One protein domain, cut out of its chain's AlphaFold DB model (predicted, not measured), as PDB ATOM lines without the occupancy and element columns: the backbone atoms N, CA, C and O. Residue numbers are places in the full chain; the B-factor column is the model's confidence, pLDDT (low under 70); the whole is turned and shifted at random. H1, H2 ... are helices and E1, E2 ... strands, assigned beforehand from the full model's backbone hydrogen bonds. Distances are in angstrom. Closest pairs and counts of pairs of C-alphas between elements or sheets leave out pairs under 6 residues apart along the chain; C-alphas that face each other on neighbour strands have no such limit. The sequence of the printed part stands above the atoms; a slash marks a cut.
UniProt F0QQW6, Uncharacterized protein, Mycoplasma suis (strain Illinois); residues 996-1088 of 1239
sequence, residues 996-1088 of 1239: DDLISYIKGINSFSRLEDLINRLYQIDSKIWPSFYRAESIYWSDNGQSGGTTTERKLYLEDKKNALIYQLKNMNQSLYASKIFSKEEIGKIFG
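AT A GLANCE: This is residues 996 to 1088 of the 1239 residues of an uncharacterized protein of Mycoplasma suis (strain Illinois) (UniProt F0QQW6). Three helices, H1, H2 and H4, stand in a loose triangle at one end of an elongated body, and a small three-stranded sheet with H5 over one face makes the other end, where the E1 to E2 hairpin loop, with Gly 1044, lies at the far tip. H4 lies nearest the middle and meets H5 crosswise, while the short H3 packs on H2. The printed part has 93 residues, with five named helices and three named strands in the order H1 H2 H3 E1 E2 H4 E3 H5; the class is mixed, helices and strands, and the mixed sheet runs E2 E1 E3. It is compact, with a radius of gyration of the C-alphas of 13.4 A and spans of 42 by 25 by 21 A.

HOW THE PARTS SIT: H1, residues 996 to 1003, and H2, residues 1008 to 1019, are close but not clearly touching and run opposite ways at a steep tilt of 37 degrees, only just past shallow; their closest C-alphas, of Ile 1002 and Leu 1011, are 7.3 A apart. H2 touches H3, residues 1027 to 1031, with the C-alphas of Ile 1015 and Pro 1027 closest at 6.3 A. E1, residues 1034 to 1038, and E2, residues 1048 to 1051, form an antiparallel hairpin at 151 degrees, with N 1035 and O 1050 2.9 A apart, within hydrogen-bond range. H4, residues 1054 to 1066, touches H1 with its residues 1058 to 1062 alone, opposite ways at a shallow tilt of 19 degrees; the closest C-alphas, of Ile 999 and Ile 1062, are 6.3 A apart. H4 and H2 are close but not clearly touching, with the C-alphas of Phe 1008 and Leu 1054 closest at 6.3 A. E3, residues 1077 to 1079, is the parallel neighbour of E1 at 53 degrees, with N 1078 and O 1036 2.9 A apart, within hydrogen-bond range. H5, residues 1080 to 1087, is on the sheet at a height of 8.8 A, over E3 and, only just, with 3 C-alphas, over E1; it runs along the strands, at 7 degrees to E3 on the local plane. H5 touches H4 about perpendicular at 84 degrees, and their closest C-alphas, of Ala 1060 and Ile 1086, are 5.5 A apart. In H1, H2, H3, H4 and H5 every O i to N i+4 pair is within hydrogen-bond range.

IN THESE COORDINATES: H1 begins at C-alpha 996 at (24.181, -14.593, 43.158) and is 10.4 A long; H2 measures 15.9 A and H3 6.3 A. E1 is 13.8 A long, E2 10.2 A and E3 6.8 A. H4, the longest helix, begins at C-alpha 1054 at (9.561, -7.033, 33.147) and is 18.3 A long. H5, 10.5 A long, ends at C-alpha 1087 at (11.769, -17.855, 30.380).

THE WHOLE: The two C-alphas farthest apart, those of Asp 997 and Gly 1044, are 43.5 A apart. The printed part has no cut, and no link between named elements is long. The mean pLDDT of the printed part is 70.3, and 37 residues are under 70, among them 1016 to 1024, 1039 to 1047 and 1067 to 1071.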
ATOM      1  N   ASP A 996      25.463 -14.351  42.485       58.72
ATOM      2  CA  ASP A 996      24.181 -14.593  43.158       58.72
ATOM      3  C   ASP A 996      23.617 -13.336  43.844       58.72
ATOM      4  O   ASP A 996      22.395 -13.156  43.895       58.72
ATOM      5  N   ASP A 997      24.482 -12.425  44.296       54.91
ATOM      6  CA  ASP A 997      24.071 -11.160  44.912       54.91
ATOM      7  C   ASP A 997      23.511 -10.200  43.852       54.91
ATOM      8  O   ASP A 997      22.478  -9.558  44.058       54.91
ATOM      9  N   LEU A 998      24.133 -10.177  42.667       57.38
ATOM     10  CA  LEU A 998      23.635  -9.441  41.504       57.38
ATOM     11  C   LEU A 998      22.320 -10.038  40.979       57.38
ATOM     12  O   LEU A 998      21.392  -9.300  40.657       57.38
ATOM     13  N   ILE A 999      22.197 -11.368  40.931       68.31
ATOM     14  CA  ILE A 999      20.950 -12.047  40.542       68.31
ATOM     15  C   ILE A 999      19.825 -11.710  41.527       68.31
ATOM     16  O   ILE A 999      18.697 -11.443  41.107       68.31
ATOM     17  N   SER A1000      20.119 -11.684  42.828       70.44
ATOM     18  CA  SER A1000      19.151 -11.315  43.866       70.44
ATOM     19  C   SER A1000      18.705  -9.858  43.730       70.44
ATOM     20  O   SER A1000      17.517  -9.558  43.855       70.44
ATOM     21  N   TYR A1001      19.632  -8.962  43.382       67.50
ATOM     22  CA  TYR A1001      19.313  -7.576  43.050       67.50
ATOM     23  C   TYR A1001      18.427  -7.465  41.801       67.50
ATOM     24  O   TYR A1001      17.407  -6.783  41.854       67.50
ATOM     25  N   ILE A1002      18.746  -8.184  40.714       69.00
ATOM     26  CA  ILE A1002      17.944  -8.201  39.476       69.00
ATOM     27  C   ILE A1002      16.510  -8.649  39.767       69.00
ATOM     28  O   ILE A1002      15.564  -7.990  39.330       69.00
ATOM     29  N   LYS A1003      16.335  -9.722  40.549       76.06
ATOM     30  CA  LYS A1003      15.010 -10.202  40.975       76.06
ATOM     31  C   LYS A1003      14.222  -9.112  41.717       76.06
ATOM     32  O   LYS A1003      13.031  -8.951  41.460       76.06
ATOM     33  N   GLY A1004      14.897  -8.315  42.548       63.62
ATOM     34  CA  GLY A1004      14.317  -7.208  43.318       63.62
ATOM     35  C   GLY A1004      13.998  -5.922  42.536       63.62
ATOM     36  O   GLY A1004      13.456  -4.984  43.122       63.62
ATOM     37  N   ILE A1005      14.306  -5.834  41.235       70.50
ATOM     38  CA  ILE A1005      14.021  -4.634  40.430       70.50
ATOM     39  C   ILE A1005      12.519  -4.518  40.142       70.50
ATOM     40  O   ILE A1005      11.920  -5.386  39.533       70.50
ATOM     41  N   ASN A1006      11.886  -3.412  40.506       71.69
ATOM     42  CA  ASN A1006      10.435  -3.240  40.360       71.69
ATOM     43  C   ASN A1006      10.007  -2.342  39.185       71.69
ATOM     44  O   ASN A1006       8.822  -2.070  39.027       71.69
ATOM     45  N   SER A1007      10.941  -1.866  38.354       71.88
ATOM     46  CA  SER A1007      10.630  -1.016  37.195       71.88
ATOM     47  C   SER A1007      11.563  -1.261  36.010       71.88
ATOM     48  O   SER A1007      12.729  -1.617  36.184       71.88
ATOM     49  N   PHE A1008      11.063  -1.018  34.793       63.84
ATOM     50  CA  PHE A1008      11.855  -1.133  33.562       63.84
ATOM     51  C   PHE A1008      13.028  -0.153  33.520       63.84
ATOM     52  O   PHE A1008      14.105  -0.552  33.103       63.84
ATOM     53  N   SER A1009      12.857   1.077  34.016       65.88
ATOM     54  CA  SER A1009      13.937   2.076  34.057       65.88
ATOM     55  C   SER A1009      15.127   1.595  34.896       65.88
ATOM     56  O   SER A1009      16.263   1.677  34.443       65.88
ATOM     57  N   ARG A1010      14.874   0.989  36.065       67.25
ATOM     58  CA  ARG A1010      15.942   0.410  36.899       67.25
ATOM     59  C   ARG A1010      16.626  -0.788  36.239       67.25
ATOM     60  O   ARG A1010      17.831  -0.963  36.394       67.25
ATOM     61  N   LEU A1011      15.871  -1.616  35.512       74.00
ATOM     62  CA  LEU A1011      16.431  -2.753  34.780       74.00
ATOM     63  C   LEU A1011      17.274  -2.283  33.587       74.00
ATOM     64  O   LEU A1011      18.358  -2.806  33.359       74.00
ATOM     65  N   GLU A1012      16.800  -1.278  32.853       75.19
ATOM     66  CA  GLU A1012      17.490  -0.689  31.707       75.19
ATOM     67  C   GLU A1012      18.799  -0.007  32.119       75.19
ATOM     68  O   GLU A1012      19.828  -0.222  31.480       75.19
ATOM     69  N   ASP A1013      18.796   0.737  33.228       66.81
ATOM     70  CA  ASP A1013      20.013   1.321  33.797       66.81
ATOM     71  C   ASP A1013      21.041   0.244  34.160       66.81
ATOM     72  O   ASP A1013      22.236   0.413  33.902       66.81
ATOM     73  N   LEU A1014      20.593  -0.886  34.718       71.44
ATOM     74  CA  LEU A1014      21.466  -2.017  35.022       71.44
ATOM     75  C   LEU A1014      22.018  -2.671  33.746       71.44
ATOM     76  O   LEU A1014      23.214  -2.937  33.672       71.44
ATOM     77  N   ILE A1015      21.180  -2.897  32.732       72.62
ATOM     78  CA  ILE A1015      21.582  -3.503  31.454       72.62
ATOM     79  C   ILE A1015      22.582  -2.620  30.713       72.62
ATOM     80  O   ILE A1015      23.585  -3.129  30.224       72.62
ATOM     81  N   ASN A1016      22.358  -1.306  30.664       68.50
ATOM     82  CA  ASN A1016      23.282  -0.370  30.021       68.50
ATOM     83  C   ASN A1016      24.656  -0.385  30.698       68.50
ATOM     84  O   ASN A1016      25.680  -0.310  30.019       68.50
ATOM     85  N   ARG A1017      24.691  -0.531  32.027       59.34
ATOM     86  CA  ARG A1017      25.946  -0.676  32.776       59.34
ATOM     87  C   ARG A1017      26.598  -2.044  32.560       59.34
ATOM     88  O   ARG A1017      27.811  -2.106  32.415       59.34
ATOM     89  N   LEU A1018      25.820  -3.127  32.503       60.78
ATOM     90  CA  LEU A1018      26.335  -4.473  32.220       60.78
ATOM     91  C   LEU A1018      26.853  -4.606  30.778       60.78
ATOM     92  O   LEU A1018      27.873  -5.251  30.570       60.78
ATOM     93  N   TYR A1019      26.229  -3.942  29.803       64.94
ATOM     94  CA  TYR A1019      26.690  -3.895  28.410       64.94
ATOM     95  C   TYR A1019      28.064  -3.229  28.258       64.94
ATOM     96  O   TYR A1019      28.875  -3.658  27.440       64.94
ATOM     97  N   GLN A1020      28.354  -2.203  29.070       57.50
ATOM     98  CA  GLN A1020      29.682  -1.577  29.108       57.50
ATOM     99  C   GLN A1020      30.776  -2.541  29.596       57.50
ATOM    100  O   GLN A1020      31.953  -2.291  29.347       57.50
ATOM    101  N   ILE A1021      30.394  -3.624  30.284       53.75
ATOM    102  CA  ILE A1021      31.298  -4.653  30.804       53.75
ATOM    103  C   ILE A1021      31.368  -5.849  29.844       53.75
ATOM    104  O   ILE A1021      32.464  -6.300  29.521       53.75
ATOM    105  N   ASP A1022      30.225  -6.347  29.363       58.19
ATOM    106  CA  ASP A1022      30.146  -7.421  28.369       58.19
ATOM    107  C   ASP A1022      29.224  -7.032  27.206       58.19
ATOM    108  O   ASP A1022      27.993  -6.991  27.317       58.19
ATOM    109  N   SER A1023      29.842  -6.813  26.043       64.69
ATOM    110  CA  SER A1023      29.165  -6.412  24.812       64.69
ATOM    111  C   SER A1023      28.186  -7.459  24.266       64.69
ATOM    112  O   SER A1023      27.451  -7.167  23.324       64.69
ATOM    113  N   LYS A1024      28.163  -8.683  24.812       62.81
ATOM    114  CA  LYS A1024      27.178  -9.708  24.439       62.81
ATOM    115  C   LYS A1024      25.783  -9.423  25.003       62.81
ATOM    116  O   LYS A1024      24.815  -9.961  24.464       62.81
ATOM    117  N   ILE A1025      25.653  -8.596  26.047       73.00
ATOM    118  CA  ILE A1025      24.367  -8.220  26.662       73.00
ATOM    119  C   ILE A1025      23.754  -7.054  25.880       73.00
ATOM    120  O   ILE A1025      23.955  -5.894  26.214       73.00
ATOM    121  N   TRP A1026      23.006  -7.347  24.816       73.50
ATOM    122  CA  TRP A1026      22.492  -6.320  23.907       73.50
ATOM    123  C   TRP A1026      21.304  -5.544  24.501       73.50
ATOM    124  O   TRP A1026      20.219  -6.119  24.639       73.50
ATOM    125  N   PRO A1027      21.419  -4.222  24.755       78.38
ATOM    126  CA  PRO A1027      20.314  -3.431  25.309       78.38
ATOM    127  C   PRO A1027      19.077  -3.412  24.402       78.38
ATOM    128  O   PRO A1027      17.949  -3.302  24.877       78.38
ATOM    129  N   SER A1028      19.274  -3.571  23.090       75.12
ATOM    130  CA  SER A1028      18.200  -3.630  22.095       75.12
ATOM    131  C   SER A1028      17.230  -4.793  22.321       75.12
ATOM    132  O   SER A1028      16.030  -4.610  22.136       75.12
ATOM    133  N   PHE A1029      17.704  -5.956  22.783       82.31
ATOM    134  CA  PHE A1029      16.836  -7.082  23.143       82.31
ATOM    135  C   PHE A1029      15.924  -6.733  24.324       82.31
ATOM    136  O   PHE A1029      14.720  -6.963  24.279       82.31
ATOM    137  N   TYR A1030      16.474  -6.101  25.360       80.06
ATOM    138  CA  TYR A1030      15.719  -5.741  26.561       80.06
ATOM    139  C   TYR A1030      14.835  -4.499  26.387       80.06
ATOM    140  O   TYR A1030      13.946  -4.248  27.201       80.06
ATOM    141  N   ARG A1031      15.015  -3.737  25.307       79.19
ATOM    142  CA  ARG A1031      14.073  -2.690  24.888       79.19
ATOM    143  C   ARG A1031      12.916  -3.229  24.049       79.19
ATOM    144  O   ARG A1031      11.874  -2.588  24.022       79.19
ATOM    145  N   ALA A1032      13.061  -4.399  23.425       75.06
ATOM    146  CA  ALA A1032      12.004  -4.987  22.607       75.06
ATOM    147  C   ALA A1032      10.746  -5.296  23.439       75.06
ATOM    148  O   ALA A1032      10.828  -5.702  24.605       75.06
ATOM    149  N   GLU A1033       9.575  -5.081  22.839       74.62
ATOM    150  CA  GLU A1033       8.272  -5.365  23.456       74.62
ATOM    151  C   GLU A1033       7.864  -6.839  23.294       74.62
ATOM    152  O   GLU A1033       7.103  -7.366  24.109       74.62
ATOM    153  N   SER A1034       8.398  -7.529  22.285       79.44
ATOM    154  CA  SER A1034       8.110  -8.931  21.979       79.44
ATOM    155  C   SER A1034       9.262  -9.624  21.239       79.44
ATOM    156  O   SER A1034      10.179  -8.975  20.736       79.44
ATOM    157  N   ILE A1035       9.226 -10.959  21.211       81.12
ATOM    158  CA  ILE A1035      10.145 -11.832  20.466       81.12
ATOM    159  C   ILE A1035       9.369 -12.907  19.708       81.12
ATOM    160  O   ILE A1035       8.265 -13.284  20.105       81.12
ATOM    161  N   TYR A1036       9.965 -13.441  18.644       79.25
ATOM    162  CA  TYR A1036       9.358 -14.486  17.822       79.25
ATOM    163  C   TYR A1036       9.999 -15.844  18.094       79.25
ATOM    164  O   TYR A1036      11.214 -15.942  18.272       79.25
ATOM    165  N   TRP A1037       9.190 -16.903  18.104       79.06
ATOM    166  CA  TRP A1037       9.685 -18.267  18.252       79.06
ATOM    167  C   TRP A1037       8.981 -19.253  17.317       79.06
ATOM    168  O   TRP A1037       7.859 -19.013  16.863       79.06
ATOM    169  N   SER A1038       9.669 -20.356  17.018       76.62
ATOM    170  CA  SER A1038       9.172 -21.450  16.181       76.62
ATOM    171  C   SER A1038       9.303 -22.785  16.914       76.62
ATOM    172  O   SER A1038      10.322 -23.065  17.550       76.62
ATOM    173  N   ASP A1039       8.286 -23.636  16.795       66.00
ATOM    174  CA  ASP A1039       8.406 -25.063  17.090       66.00
ATOM    175  C   ASP A1039       9.321 -25.673  16.011       66.00
ATOM    176  O   ASP A1039       9.061 -25.536  14.820       66.00
ATOM    177  N   ASN A1040      10.472 -26.198  16.424       55.03
ATOM    178  CA  ASN A1040      11.636 -26.521  15.591       55.03
ATOM    179  C   ASN A1040      11.369 -27.211  14.232       55.03
ATOM    180  O   ASN A1040      10.649 -28.201  14.139       55.03
ATOM    181  N   GLY A1041      12.150 -26.804  13.223       52.84
ATOM    182  CA  GLY A1041      12.849 -27.756  12.347       52.84
ATOM    183  C   GLY A1041      12.318 -27.996  10.934       52.84
ATOM    184  O   GLY A1041      13.012 -28.653  10.162       52.84
ATOM    185  N   GLN A1042      11.160 -27.465  10.544       43.16
ATOM    186  CA  GLN A1042      10.677 -27.585   9.163       43.16
ATOM    187  C   GLN A1042      10.605 -26.219   8.484       43.16
ATOM    188  O   GLN A1042       9.973 -25.286   8.977       43.16
ATOM    189  N   SER A1043      11.280 -26.122   7.336       46.22
ATOM    190  CA  SER A1043      11.171 -25.020   6.380       46.22
ATOM    191  C   SER A1043       9.693 -24.791   6.039       46.22
ATOM    192  O   SER A1043       9.140 -25.503   5.205       46.22
ATOM    193  N   GLY A1044       9.061 -23.830   6.723       52.28
ATOM    194  CA  GLY A1044       7.639 -23.495   6.581       52.28
ATOM    195  C   GLY A1044       6.850 -23.288   7.887       52.28
ATOM    196  O   GLY A1044       5.667 -22.975   7.808       52.28
ATOM    197  N   GLY A1045       7.454 -23.450   9.073       50.41
ATOM    198  CA  GLY A1045       6.757 -23.301  10.363       50.41
ATOM    199  C   GLY A1045       6.270 -21.875  10.679       50.41
ATOM    200  O   GLY A1045       7.004 -20.901  10.517       50.41
ATOM    201  N   THR A1046       5.029 -21.751  11.164       57.09
ATOM    202  CA  THR A1046       4.411 -20.496  11.628       57.09
ATOM    203  C   THR A1046       5.168 -19.906  12.822       57.09
ATOM    204  O   THR A1046       5.193 -20.498  13.900       57.09
ATOM    205  N   THR A1047       5.765 -18.723  12.649       66.06
ATOM    206  CA  THR A1047       6.407 -17.961  13.730       66.06
ATOM    207  C   THR A1047       5.359 -17.352  14.653       66.06
ATOM    208  O   THR A1047       4.483 -16.620  14.193       66.06
ATOM    209  N   THR A1048       5.476 -17.605  15.954       70.19
ATOM    210  CA  THR A1048       4.533 -17.107  16.968       70.19
ATOM    211  C   THR A1048       5.187 -15.998  17.790       70.19
ATOM    212  O   THR A1048       6.350 -16.116  18.179       70.19
ATOM    213  N   GLU A1049       4.459 -14.912  18.059       74.56
ATOM    214  CA  GLU A1049       4.942 -13.772  18.848       74.56
ATOM    215  C   GLU A1049       4.701 -13.988  20.351       74.56
ATOM    216  O   GLU A1049       3.608 -14.372  20.770       74.56
ATOM    217  N   ARG A1050       5.708 -13.703  21.183       76.25
ATOM    218  CA  ARG A1050       5.603 -13.656  22.647       76.25
ATOM    219  C   ARG A1050       5.982 -12.263  23.144       76.25
ATOM    220  O   ARG A1050       7.104 -11.816  22.922       76.25
ATOM    221  N   LYS A1051       5.072 -11.592  23.858       76.44
ATOM    222  CA  LYS A1051       5.355 -10.311  24.529       76.44
ATOM    223  C   LYS A1051       6.288 -10.508  25.725       76.44
ATOM    224  O   LYS A1051       6.160 -11.497  26.442       76.44
ATOM    225  N   LEU A1052       7.210  -9.566  25.922       73.62
ATOM    226  CA  LEU A1052       8.197  -9.574  26.999       73.62
ATOM    227  C   LEU A1052       7.804  -8.590  28.101       73.62
ATOM    228  O   LEU A1052       7.933  -7.372  27.941       73.62
ATOM    229  N   TYR A1053       7.388  -9.117  29.248       78.69
ATOM    230  CA  TYR A1053       7.143  -8.314  30.443       78.69
ATOM    231  C   TYR A1053       8.419  -8.173  31.285       78.69
ATOM    232  O   TYR A1053       9.448  -8.782  30.996       78.69
ATOM    233  N   LEU A1054       8.380  -7.339  32.329       77.31
ATOM    234  CA  LEU A1054       9.561  -7.033  33.147       77.31
ATOM    235  C   LEU A1054      10.216  -8.303  33.709       77.31
ATOM    236  O   LEU A1054      11.437  -8.427  33.663       77.31
ATOM    237  N   GLU A1055       9.410  -9.258  34.179       79.12
ATOM    238  CA  GLU A1055       9.917 -10.531  34.703       79.12
ATOM    239  C   GLU A1055      10.542 -11.415  33.622       79.12
ATOM    240  O   GLU A1055      11.604 -11.991  33.852       79.12
ATOM    241  N   ASP A1056       9.985 -11.445  32.406       78.56
ATOM    242  CA  ASP A1056      10.612 -12.153  31.283       78.56
ATOM    243  C   ASP A1056      11.991 -11.553  30.963       78.56
ATOM    244  O   ASP A1056      12.960 -12.277  30.729       78.56
ATOM    245  N   LYS A1057      12.113 -10.220  31.007       84.00
ATOM    246  CA  LYS A1057      13.380  -9.516  30.751       84.00
ATOM    247  C   LYS A1057      14.412  -9.747  31.853       84.00
ATOM    248  O   LYS A1057      15.590  -9.923  31.545       84.00
ATOM    249  N   LYS A1058      13.995  -9.809  33.120       85.88
ATOM    250  CA  LYS A1058      14.883 -10.206  34.223       85.88
ATOM    251  C   LYS A1058      15.344 -11.650  34.083       85.88
ATOM    252  O   LYS A1058      16.536 -11.905  34.219       85.88
ATOM    253  N   ASN A1059      14.434 -12.573  33.773       82.81
ATOM    254  CA  ASN A1059      14.759 -13.984  33.573       82.81
ATOM    255  C   ASN A1059      15.747 -14.163  32.415       82.81
ATOM    256  O   ASN A1059      16.748 -14.860  32.572       82.81
ATOM    257  N   ALA A1060      15.558 -13.434  31.312       82.12
ATOM    258  CA  ALA A1060      16.509 -13.419  30.206       82.12
ATOM    259  C   ALA A1060      17.877 -12.826  30.582       82.12
ATOM    260  O   ALA A1060      18.903 -13.340  30.143       82.12
ATOM    261  N   LEU A1061      17.925 -11.770  31.405       81.88
ATOM    262  CA  LEU A1061      19.185 -11.194  31.894       81.88
ATOM    263  C   LEU A1061      19.917 -12.150  32.836       81.88
ATOM    264  O   LEU A1061      21.115 -12.363  32.685       81.88
ATOM    265  N   ILE A1062      19.199 -12.788  33.759       81.69
ATOM    266  CA  ILE A1062      19.762 -13.805  34.651       81.69
ATOM    267  C   ILE A1062      20.268 -15.004  33.841       81.69
ATOM    268  O   ILE A1062      21.364 -15.502  34.102       81.69
ATOM    269  N   TYR A1063      19.510 -15.446  32.835       80.38
ATOM    270  CA  TYR A1063      19.923 -16.513  31.930       80.38
ATOM    271  C   TYR A1063      21.213 -16.157  31.186       80.38
ATOM    272  O   TYR A1063      22.135 -16.972  31.148       80.38
ATOM    273  N   GLN A1064      21.302 -14.939  30.645       75.88
ATOM    274  CA  GLN A1064      22.475 -14.465  29.918       75.88
ATOM    275  C   GLN A1064      23.703 -14.313  30.829       75.88
ATOM    276  O   GLN A1064      24.806 -14.694  30.442       75.88
ATOM    277  N   LEU A1065      23.512 -13.856  32.070       73.62
ATOM    278  CA  LEU A1065      24.576 -13.766  33.072       73.62
ATOM    279  C   LEU A1065      25.076 -15.144  33.537       73.62
ATOM    280  O   LEU A1065      26.267 -15.305  33.789       73.62
ATOM    281  N   LYS A1066      24.196 -16.152  33.620       74.12
ATOM    282  CA  LYS A1066      24.580 -17.543  33.929       74.12
ATOM    283  C   LYS A1066      25.214 -18.272  32.738       74.12
ATOM    284  O   LYS A1066      25.968 -19.218  32.942       74.12
ATOM    285  N   ASN A1067      24.930 -17.839  31.508       68.56
ATOM    286  CA  ASN A1067      25.391 -18.464  30.268       68.56
ATOM    287  C   ASN A1067      26.105 -17.442  29.366       68.56
ATOM    288  O   ASN A1067      25.713 -17.260  28.214       68.56
ATOM    289  N   MET A1068      27.175 -16.802  29.861       58.59
ATOM    290  CA  MET A1068      27.891 -15.682  29.198       58.59
ATOM    291  C   MET A1068      28.395 -15.960  27.763       58.59
ATOM    292  O   MET A1068      28.804 -15.056  27.031       58.59
ATOM    293  N   ASN A1069      28.373 -17.216  27.314       53.62
ATOM    294  CA  ASN A1069      28.728 -17.588  25.945       53.62
ATOM    295  C   ASN A1069      27.573 -17.427  24.944       53.62
ATOM    296  O   ASN A1069      27.822 -17.475  23.742       53.62
ATOM    297  N   GLN A1070      26.338 -17.215  25.407       62.94
ATOM    298  CA  GLN A1070      25.149 -17.101  24.567       62.94
ATOM    299  C   GLN A1070      24.650 -15.652  24.507       62.94
ATOM    300  O   GLN A1070      24.402 -15.014  25.528       62.94
ATOM    301  N   SER A1071      24.497 -15.124  23.293       67.31
ATOM    302  CA  SER A1071      23.974 -13.776  23.055       67.31
ATOM    303  C   SER A1071      22.491 -13.811  22.694       67.31
ATOM    304  O   SER A1071      22.085 -14.577  21.816       67.31
ATOM    305  N   LEU A1072      21.709 -12.926  23.311       74.94
ATOM    306  CA  LEU A1072      20.311 -12.678  22.962       74.94
ATOM    307  C   LEU A1072      20.213 -11.371  22.169       74.94
ATOM    308  O   LEU A1072      20.794 -10.361  22.559       74.94
ATOM    309  N   TYR A1073      19.493 -11.380  21.049       74.94
ATOM    310  CA  TYR A1073      19.247 -10.184  20.244       74.94
ATOM    311  C   TYR A1073      17.840 -10.227  19.637       74.94
ATOM    312  O   TYR A1073      17.309 -11.301  19.356       74.94
ATOM    313  N   ALA A1074      17.225  -9.053  19.470       67.44
ATOM    314  CA  ALA A1074      15.793  -8.912  19.175       67.44
ATOM    315  C   ALA A1074      15.347  -9.545  17.843       67.44
ATOM    316  O   ALA A1074      14.194  -9.940  17.712       67.44
ATOM    317  N   SER A1075      16.247  -9.664  16.860       69.50
ATOM    318  CA  SER A1075      15.947 -10.234  15.539       69.50
ATOM    319  C   SER A1075      16.102 -11.759  15.450       69.50
ATOM    320  O   SER A1075      15.880 -12.325  14.381       69.50
ATOM    321  N   LYS A1076      16.482 -12.448  16.537       75.31
ATOM    322  CA  LYS A1076      16.574 -13.915  16.557       75.31
ATOM    323  C   LYS A1076      15.175 -14.531  16.679       75.31
ATOM    324  O   LYS A1076      14.412 -14.158  17.564       75.31
ATOM    325  N   ILE A1077      14.874 -15.518  15.834       76.62
ATOM    326  CA  ILE A1077      13.727 -16.413  16.034       76.62
ATOM    327  C   ILE A1077      14.195 -17.548  16.946       76.62
ATOM    328  O   ILE A1077      15.109 -18.293  16.592       76.62
ATOM    329  N   PHE A1078      13.610 -17.646  18.134       78.25
ATOM    330  CA  PHE A1078      13.999 -18.629  19.145       78.25
ATOM    331  C   PHE A1078      13.318 -19.979  18.897       78.25
ATOM    332  O   PHE A1078      12.195 -20.031  18.394       78.25
ATOM    333  N   SER A1079      13.954 -21.085  19.278       76.94
ATOM    334  CA  SER A1079      13.242 -22.370  19.325       76.94
ATOM    335  C   SER A1079      12.320 -22.444  20.546       76.94
ATOM    336  O   SER A1079      12.577 -21.797  21.566       76.94
ATOM    337  N   LYS A1080      11.264 -23.270  20.500       76.31
ATOM    338  CA  LYS A1080      10.416 -23.530  21.686       76.31
ATOM    339  C   LYS A1080      11.240 -23.962  22.902       76.31
ATOM    340  O   LYS A1080      10.975 -23.547  24.029       76.31
ATOM    341  N   GLU A1081      12.263 -24.776  22.665       73.62
ATOM    342  CA  GLU A1081      13.181 -25.265  23.694       73.62
ATOM    343  C   GLU A1081      14.033 -24.133  24.289       73.62
ATOM    344  O   GLU A1081      14.229 -24.094  25.503       73.62
ATOM    345  N   GLU A1082      14.507 -23.184  23.472       74.25
ATOM    346  CA  GLU A1082      15.221 -21.990  23.944       74.25
ATOM    347  C   GLU A1082      14.301 -21.070  24.756       74.25
ATOM    348  O   GLU A1082      14.681 -20.643  25.845       74.25
ATOM    349  N   ILE A1083      13.068 -20.829  24.295       78.12
ATOM    350  CA  ILE A1083      12.072 -20.051  25.048       78.12
ATOM    351  C   ILE A1083      11.794 -20.696  26.412       78.12
ATOM    352  O   ILE A1083      11.752 -20.003  27.429       78.12
ATOM    353  N   GLY A1084      11.645 -22.024  26.455       70.06
ATOM    354  CA  GLY A1084      11.449 -22.767  27.699       70.06
ATOM    355  C   GLY A1084      12.637 -22.663  28.661       70.06
ATOM    356  O   GLY A1084      12.436 -22.570  29.870       70.06
ATOM    357  N   LYS A1085      13.872 -22.625  28.142       74.12
ATOM    358  CA  LYS A1085      15.096 -22.480  28.951       74.12
ATOM    359  C   LYS A1085      15.304 -21.062  29.486       74.12
ATOM    360  O   LYS A1085      15.739 -20.916  30.625       74.12
ATOM    361  N   ILE A1086      15.018 -20.043  28.677       76.69
ATOM    362  CA  ILE A1086      15.272 -18.635  29.015       76.69
ATOM    363  C   ILE A1086      14.186 -18.090  29.953       76.69
ATOM    364  O   ILE A1086      14.489 -17.338  30.876       76.69
ATOM    365  N   PHE A1087      12.927 -18.478  29.732       75.44
ATOM    366  CA  PHE A1087      11.769 -17.855  30.380       75.44
ATOM    367  C   PHE A1087      10.942 -18.810  31.257       75.44
ATOM    368  O   PHE A1087       9.852 -18.441  31.688       75.44
ATOM    369  N   GLY A1088      11.403 -20.045  31.490       61.75
ATOM    370  CA  GLY A1088      10.731 -21.010  32.366       61.75
ATOM    371  C   GLY A1088      11.180 -20.909  33.831       61.75
ATOM    372  O   GLY A1088      12.374 -20.940  34.119       61.75
TER     373      GLY A1088